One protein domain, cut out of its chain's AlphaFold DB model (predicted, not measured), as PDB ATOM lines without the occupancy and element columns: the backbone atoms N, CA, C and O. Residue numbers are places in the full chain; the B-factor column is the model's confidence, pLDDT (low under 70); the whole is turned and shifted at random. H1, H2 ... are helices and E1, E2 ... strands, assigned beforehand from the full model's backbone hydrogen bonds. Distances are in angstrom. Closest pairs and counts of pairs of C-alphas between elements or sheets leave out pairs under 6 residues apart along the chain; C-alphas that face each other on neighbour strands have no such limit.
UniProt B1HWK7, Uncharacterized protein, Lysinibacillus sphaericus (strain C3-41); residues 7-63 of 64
ATOM      1  N   LEU A   7      24.340 -38.090   0.742       79.25
ATOM      2  CA  LEU A   7      23.587 -39.006   1.591       79.25
ATOM      3  C   LEU A   7      22.430 -39.610   0.797       79.25
ATOM      4  O   LEU A   7      21.546 -38.891   0.336       79.25
ATOM      5  N   MET A   8      22.424 -40.936   0.669       81.75
ATOM      6  CA  MET A   8      21.408 -41.647  -0.102       81.75
ATOM      7  C   MET A   8      20.629 -42.674   0.712       81.75
ATOM      8  O   MET A   8      21.188 -43.319   1.610       81.75
ATOM      9  N   PRO A   9      19.354 -42.891   0.343       80.19
ATOM     10  CA  PRO A   9      18.597 -44.032   0.824       80.19
ATOM     11  C   PRO A   9      19.222 -45.342   0.335       80.19
ATOM     12  O   PRO A   9      19.827 -45.414  -0.744       80.19
ATOM     13  N   HIS A  10      19.077 -46.394   1.142       75.25
ATOM     14  CA  HIS A  10      19.697 -47.684   0.855       75.25
ATOM     15  C   HIS A  10      19.162 -48.313  -0.438       75.25
ATOM     16  O   HIS A  10      19.958 -48.750  -1.263       75.25
ATOM     17  N   THR A  11      17.839 -48.332  -0.626       72.62
ATOM     18  CA  THR A  11      17.171 -49.084  -1.702       72.62
ATOM     19  C   THR A  11      16.811 -48.228  -2.917       72.62
ATOM     20  O   THR A  11      17.100 -48.613  -4.045       72.62
ATOM     21  N   SER A  12      16.206 -47.052  -2.735       78.12
ATOM     22  CA  SER A  12      15.828 -46.171  -3.856       78.12
ATOM     23  C   SER A  12      17.030 -45.437  -4.476       78.12
ATOM     24  O   SER A  12      16.952 -44.972  -5.614       78.12
ATOM     25  N   GLY A  13      18.169 -45.387  -3.776       81.38
ATOM     26  CA  GLY A  13      19.367 -44.656  -4.199       81.38
ATOM     27  C   GLY A  13      20.255 -45.368  -5.225       81.38
ATOM     28  O   GLY A  13      21.172 -44.743  -5.749       81.38
ATOM     29  N   ASP A  14      20.017 -46.646  -5.538       85.06
ATOM     30  CA  ASP A  14      20.955 -47.468  -6.326       85.06
ATOM     31  C   ASP A  14      21.215 -46.925  -7.740       85.06
ATOM     32  O   ASP A  14      22.357 -46.914  -8.202       85.06
ATOM     33  N   LYS A  15      20.182 -46.413  -8.420       89.19
ATOM     34  CA  LYS A  15      20.329 -45.850  -9.775       89.19
ATOM     35  C   LYS A  15      21.170 -44.575  -9.783       89.19
ATOM     36  O   LYS A  15      22.011 -44.408 -10.661       89.19
ATOM     37  N   LEU A  16      20.954 -43.688  -8.810       87.19
ATOM     38  CA  LEU A  16      21.746 -42.465  -8.672       87.19
ATOM     39  C   LEU A  16      23.195 -42.801  -8.311       87.19
ATOM     40  O   LEU A  16      24.114 -42.212  -8.866       87.19
ATOM     41  N   ARG A  17      23.395 -43.803  -7.453       88.31
ATOM     42  CA  ARG A  17      24.715 -44.307  -7.063       88.31
ATOM     43  C   ARG A  17      25.505 -44.817  -8.262       88.31
ATOM     44  O   ARG A  17      26.631 -44.389  -8.454       88.31
ATOM     45  N   ALA A  18      24.873 -45.601  -9.135       91.19
ATOM     46  CA  ALA A  18      25.499 -46.058 -10.375       91.19
ATOM     47  C   ALA A  18      25.885 -44.902 -11.319       91.19
ATOM     48  O   ALA A  18      26.913 -44.966 -11.992       91.19
ATOM     49  N   LEU A  19      25.079 -43.834 -11.380       91.44
ATOM     50  CA  LEU A  19      25.421 -42.632 -12.150       91.44
ATOM     51  C   LEU A  19      26.584 -41.863 -11.512       91.44
ATOM     52  O   LEU A  19      27.475 -41.414 -12.228       91.44
ATOM     53  N   MET A  20      26.594 -41.734 -10.185       90.94
ATOM     54  CA  MET A  20      27.681 -41.098  -9.441       90.94
ATOM     55  C   MET A  20      28.985 -41.884  -9.588       90.94
ATOM     56  O   MET A  20      29.971 -41.296  -9.998       90.94
ATOM     57  N   ASP A  21      28.978 -43.206  -9.413       91.06
ATOM     58  CA  ASP A  21      30.167 -44.053  -9.601       91.06
ATOM     59  C   ASP A  21      30.759 -43.898 -11.017       91.06
ATOM     60  O   ASP A  21      31.972 -43.963 -11.210       91.06
ATOM     61  N   ARG A  22      29.906 -43.668 -12.029       93.88
ATOM     62  CA  ARG A  22      30.331 -43.463 -13.420       93.88
ATOM     63  C   ARG A  22      30.915 -42.073 -13.682       93.88
ATOM     64  O   ARG A  22      31.839 -41.958 -14.485       93.88
ATOM     65  N   HIS A  23      30.321 -41.028 -13.111       92.56
ATOM     66  CA  HIS A  23      30.637 -39.634 -13.452       92.56
ATOM     67  C   HIS A  23      31.517 -38.922 -12.418       92.56
ATOM     68  O   HIS A  23      32.188 -37.958 -12.776       92.56
ATOM     69  N   TYR A  24      31.516 -39.405 -11.180       90.31
ATOM     70  CA  TYR A  24      32.195 -38.856 -10.007       90.31
ATOM     71  C   TYR A  24      32.714 -40.002  -9.116       90.31
ATOM     72  O   TYR A  24      32.273 -40.144  -7.973       90.31
ATOM     73  N   PRO A  25      33.611 -40.871  -9.620       90.25
ATOM     74  CA  PRO A  25      34.136 -42.007  -8.853       90.25
ATOM     75  C   PRO A  25      34.881 -41.596  -7.570       90.25
ATOM     76  O   PRO A  25      35.106 -42.424  -6.693       90.25
ATOM     77  N   GLU A  26      35.283 -40.330  -7.454       87.88
ATOM     78  CA  GLU A  26      35.881 -39.735  -6.262       87.88
ATOM     79  C   GLU A  26      34.871 -39.387  -5.156       87.88
ATOM     80  O   GLU A  26      35.281 -39.065  -4.039       87.88
ATOM     81  N   ALA A  27      33.567 -39.412  -5.447       88.12
ATOM     82  CA  ALA A  27      32.534 -39.043  -4.491       88.12
ATOM     83  C   ALA A  27      32.340 -40.129  -3.423       88.12
ATOM     84  O   ALA A  27      32.106 -41.302  -3.718       88.12
ATOM     85  N   GLU A  28      32.367 -39.726  -2.152       88.69
ATOM     86  CA  GLU A  28      32.047 -40.631  -1.054       88.69
ATOM     87  C   GLU A  28      30.526 -40.806  -0.910       88.69
ATOM     88  O   GLU A  28      29.763 -39.847  -0.756       88.69
ATOM     89  N   HIS A  29      30.083 -42.063  -0.933       88.69
ATOM     90  CA  HIS A  29      28.677 -42.434  -0.803       88.69
ATOM     91  C   HIS A  29      28.301 -42.735   0.647       88.69
ATOM     92  O   HIS A  29      28.579 -43.822   1.159       88.69
ATOM     93  N   LEU A  30      27.565 -41.820   1.280       91.38
ATOM     94  CA  LEU A  30      27.005 -42.035   2.613       91.38
ATOM     95  C   LEU A  30      25.637 -42.706   2.514       91.38
ATOM     96  O   LEU A  30      24.811 -42.369   1.662       91.38
ATOM     97  N   ARG A  31      25.381 -43.670   3.401       87.94
ATOM     98  CA  ARG A  31      24.168 -44.497   3.365       87.94
ATOM     99  C   ARG A  31      23.464 -44.502   4.708       87.94
ATOM    100  O   ARG A  31      24.099 -44.677   5.748       87.94
ATOM    101  N   THR A  32      22.144 -44.393   4.669       89.25
ATOM    102  CA  THR A  32      21.295 -44.750   5.808       89.25
ATOM    103  C   THR A  32      21.100 -46.268   5.874       89.25
ATOM    104  O   THR A  32      21.382 -46.999   4.918       89.25
ATOM    105  N   MET A  33      20.650 -46.772   7.026       86.31
ATOM    106  CA  MET A  33      20.352 -48.198   7.169       86.31
ATOM    107  C   MET A  33      19.110 -48.596   6.352       86.31
ATOM    108  O   MET A  33      18.155 -47.816   6.291       86.31
ATOM    109  N   PRO A  34      19.062 -49.831   5.808       84.50
ATOM    110  CA  PRO A  34      17.919 -50.324   5.030       84.50
ATOM    111  C   PRO A  34      16.578 -50.177   5.758       84.50
ATOM    112  O   PRO A  34      15.558 -49.893   5.134       84.50
ATOM    113  N   THR A  35      16.589 -50.323   7.086       90.00
ATOM    114  CA  THR A  35      15.412 -50.235   7.959       90.00
ATOM    115  C   THR A  35      14.653 -48.917   7.819       90.00
ATOM    116  O   THR A  35      13.431 -48.910   7.951       90.00
ATOM    117  N   TYR A  36      15.341 -47.812   7.524       86.50
ATOM    118  CA  TYR A  36      14.695 -46.505   7.406       86.50
ATOM    119  C   TYR A  36      14.071 -46.273   6.031       86.50
ATOM    120  O   TYR A  36      13.143 -45.479   5.933       86.50
ATOM    121  N   LYS A  37      14.480 -47.026   5.001       84.50
ATOM    122  CA  LYS A  37      14.058 -46.907   3.592       84.50
ATOM    123  C   LYS A  37      14.494 -45.598   2.930       84.50
ATOM    124  O   LYS A  37      15.222 -45.657   1.949       84.50
ATOM    125  N   GLU A  38      14.109 -44.460   3.497       86.81
ATOM    126  CA  GLU A  38      14.400 -43.115   3.002       86.81
ATOM    127  C   GLU A  38      15.323 -42.331   3.955       86.81
ATOM    128  O   GLU A  38      15.524 -42.691   5.120       86.81
ATOM    129  N   VAL A  39      15.928 -41.250   3.456       89.50
ATOM    130  CA  VAL A  39      16.754 -40.355   4.290       89.50
ATOM    131  C   VAL A  39      15.884 -39.601   5.297       89.50
ATOM    132  O   VAL A  39      16.228 -39.544   6.473       89.50
ATOM    133  N   GLU A  40      14.734 -39.084   4.858       90.50
ATOM    134  CA  GLU A  40      13.811 -38.280   5.675       90.50
ATOM    135  C   GLU A  40      13.261 -39.037   6.893       90.50
ATOM    136  O   GLU A  40      13.069 -38.470   7.965       90.50
ATOM    137  N   THR A  41      13.050 -40.344   6.748       92.38
ATOM    138  CA  THR A  41      12.523 -41.229   7.796       92.38
ATOM    139  C   THR A  41      13.607 -41.739   8.748       92.38
ATOM    140  O   THR A  41      13.304 -42.440   9.716       92.38
ATOM    141  N   THR A  42      14.879 -41.414   8.498       92.75
ATOM    142  CA  THR A  42      15.983 -41.787   9.384       92.75
ATOM    143  C   THR A  42      16.000 -40.854  10.604       92.75
ATOM    144  O   THR A  42      16.005 -39.633  10.436       92.75
ATOM    145  N   PRO A  43      16.045 -41.374  11.849       94.75
ATOM    146  CA  PRO A  43      16.105 -40.540  13.042       94.75
ATOM    147  C   PRO A  43      17.260 -39.538  12.980       94.75
ATOM    148  O   PRO A  43      18.389 -39.901  12.648       94.75
ATOM    149  N   ARG A  44      17.002 -38.285  13.367       94.44
ATOM    150  CA  ARG A  44      17.985 -37.189  13.266       94.44
ATOM    151  C   ARG A  44      19.316 -37.510  13.947       94.44
ATOM    152  O   ARG A  44      20.363 -37.243  13.375       94.44
ATOM    153  N   LYS A  45      19.277 -38.162  15.113       93.94
ATOM    154  CA  LYS A  45      20.480 -38.602  15.839       93.94
ATOM    155  C   LYS A  45      21.309 -39.629  15.057       93.94
ATOM    156  O   LYS A  45      22.533 -39.622  15.121       93.94
ATOM    157  N   VAL A  46      20.654 -40.493  14.280       94.00
ATOM    158  CA  VAL A  46      21.330 -41.458  13.400       94.00
ATOM    159  C   VAL A  46      21.965 -40.739  12.208       94.00
ATOM    160  O   VAL A  46      23.125 -41.001  11.902       94.00
ATOM    161  N   LEU A  47      21.254 -39.793  11.583       94.25
ATOM    162  CA  LEU A  47      21.812 -38.951  10.516       94.25
ATOM    163  C   LEU A  47      23.029 -38.151  10.997       94.25
ATOM    164  O   LEU A  47      24.071 -38.176  10.347       94.25
ATOM    165  N   ALA A  48      22.922 -37.516  12.165       95.12
ATOM    166  CA  ALA A  48      24.016 -36.801  12.810       95.12
ATOM    167  C   ALA A  48      25.241 -37.698  13.007       95.12
ATOM    168  O   ALA A  48      26.353 -37.295  12.686       95.12
ATOM    169  N   MET A  49      25.045 -38.939  13.461       94.12
ATOM    170  CA  MET A  49      26.139 -39.891  13.653       94.12
ATOM    171  C   MET A  49      26.801 -40.311  12.330       94.12
ATOM    172  O   MET A  49      28.023 -40.428  12.274       94.12
ATOM    173  N   ILE A  50      26.021 -40.529  11.263       93.44
ATOM    174  CA  ILE A  50      26.554 -40.851   9.926       93.44
ATOM    175  C   ILE A  50      27.424 -39.698   9.417       93.44
ATOM    176  O   ILE A  50      28.554 -39.923   8.989       93.44
ATOM    177  N   LEU A  51      26.920 -38.466   9.506       93.62
ATOM    178  CA  LEU A  51      27.630 -37.281   9.032       93.62
ATOM    179  C   LEU A  51      28.858 -36.958   9.896       93.62
ATOM    180  O   LEU A  51      29.912 -36.628   9.364       93.62
ATOM    181  N   LEU A  52      28.776 -37.132  11.217       93.88
ATOM    182  CA  LEU A  52      29.918 -36.946  12.114       93.88
ATOM    183  C   LEU A  52      31.062 -37.917  11.780       93.88
ATOM    184  O   LEU A  52      32.228 -37.528  11.773       93.88
ATOM    185  N   ARG A  53      30.737 -39.175  11.451       91.75
ATOM    186  CA  ARG A  53      31.719 -40.181  11.000       91.75
ATOM    187  C   ARG A  53      32.345 -39.838   9.651       91.75
ATOM    188  O   ARG A  53      33.479 -40.227   9.418       91.75
ATOM    189  N   ALA A  54      31.623 -39.108   8.806       92.06
ATOM    190  CA  ALA A  54      32.124 -38.548   7.555       92.06
ATOM    191  C   ALA A  54      32.800 -37.174   7.748       92.06
ATOM    192  O   ALA A  54      32.991 -36.431   6.790       92.06
ATOM    193  N   HIS A  55      33.161 -36.828   8.990       92.31
ATOM    194  CA  HIS A  55      33.910 -35.624   9.352       92.31
ATOM    195  C   HIS A  55      33.191 -34.295   9.077       92.31
ATOM    196  O   HIS A  55      33.832 -33.245   8.994       92.31
ATOM    197  N   PHE A  56      31.859 -34.307   9.002       92.31
ATOM    198  CA  PHE A  56      31.082 -33.072   9.004       92.31
ATOM    199  C   PHE A  56      30.992 -32.473  10.408       92.31
ATOM    200  O   PHE A  56      30.877 -33.183  11.409       92.31
ATOM    201  N   SER A  57      30.972 -31.141  10.470       94.75
ATOM    202  CA  SER A  57      30.557 -30.427  11.675       94.75
ATOM    203  C   SER A  57      29.039 -30.524  11.819       94.75
ATOM    204  O   SER A  57      28.310 -30.271  10.859       94.75
ATOM    205  N   ILE A  58      28.567 -30.910  13.003       94.81
ATOM    206  CA  ILE A  58      27.149 -31.119  13.297       94.81
ATOM    207  C   ILE A  58      26.763 -30.247  14.480       94.81
ATOM    208  O   ILE A  58      27.492 -30.175  15.469       94.81
ATOM    209  N   HIS A  59      25.607 -29.595  14.382       95.00
ATOM    210  CA  HIS A  59      25.088 -28.808  15.487       95.00
ATOM    211  C   HIS A  59      24.728 -29.704  16.686       95.00
ATOM    212  O   HIS A  59      24.164 -30.793  16.531       95.00
ATOM    213  N   ASN A  60      25.073 -29.244  17.892       92.31
ATOM    214  CA  ASN A  60      25.013 -30.054  19.113       92.31
ATOM    215  C   ASN A  60      23.602 -30.570  19.439       92.31
ATOM    216  O   ASN A  60      23.477 -31.655  20.008       92.31
ATOM    217  N   GLU A  61      22.544 -29.856  19.045       94.19
ATOM    218  CA  GLU A  61      21.146 -30.264  19.243       94.19
ATOM    219  C   GLU A  61      20.769 -31.569  18.529       94.19
ATOM    220  O   GLU A  61      19.743 -32.164  18.849       94.19
ATOM    221  N   TYR A  62      21.580 -32.028  17.572       92.06
ATOM    222  CA  TYR A  62      21.360 -33.294  16.871       92.06
ATOM    223  C   TYR A  62      22.213 -34.453  17.411       92.06
ATOM    224  O   TYR A  62      22.023 -35.593  16.984       92.06
ATOM    225  N   ILE A  63      23.142 -34.182  18.334       85.81
ATOM    226  CA  ILE A  63      24.069 -35.174  18.907       85.81
ATOM    227  C   ILE A  63      23.614 -35.612  20.307       85.81
ATOM    228  O   ILE A  63      23.679 -36.804  20.628       85.81
TER     229      ILE A  63
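What this domain is: This is residues 7 to 63 of the 64 residues of an uncharacterized protein of Lysinibacillus sphaericus (strain C3-41) (UniProt B1HWK7). Two helices, H1 and H2, lie at opposite ends of a flat slab, with one short strand, E1, between them in the middle; the two helices run roughly one way and E1 runs back the other way. The first printed residues, 7 to 8, pair in parallel with residues 30 to 31 of E1, and after H2 residues 54 to 63 fold back along it. The printed part has 57 residues, with two named helices and one named strand in the order H1, E1, H2; the class is mostly helix, with under half of the residues in named elements. It is only just compact, close to loose, with a radius of gyration of the C-alphas of 12.2 A, and it spans 36 by 24 by 12 A, only just flat.

Where its parts are: H1 is residues 14 to 23, 14.3 A from first to last C-alpha, and begins with C-alpha 14 at (20.955, -47.468, -6.326). E1 is residues 29 to 31, 6.5 A long, with C-alpha 29 at (28.677, -42.434, -0.803). H2 is residues 44 to 53, 14.2 A long, and ends with C-alpha 53 at (31.719, -40.181, 11.000).

How they stand to each other: The closest C-alphas of H1 and E1 are those of Arg 17 and His 29, 7.6 A apart. The closest C-alphas of E1 and H2 are those of Leu 30 and Ile 50, 7.4 A apart. H1 and H2 are apart. E1 pairs with no named strand. In H1 and H2 every O i to N i+4 pair is within hydrogen-bond range.

The domain as a whole: The two C-alphas farthest apart, those of Arg 22 and Glu 61, are 36.4 A apart. The printed part has no cut. The link from H1 to E1 is tight, with 5 residues, and the link from E1 to H2 is long, with 12 residues, 32 to 43. The mean pLDDT of the printed part is 89.4, and no printed residue is under 70.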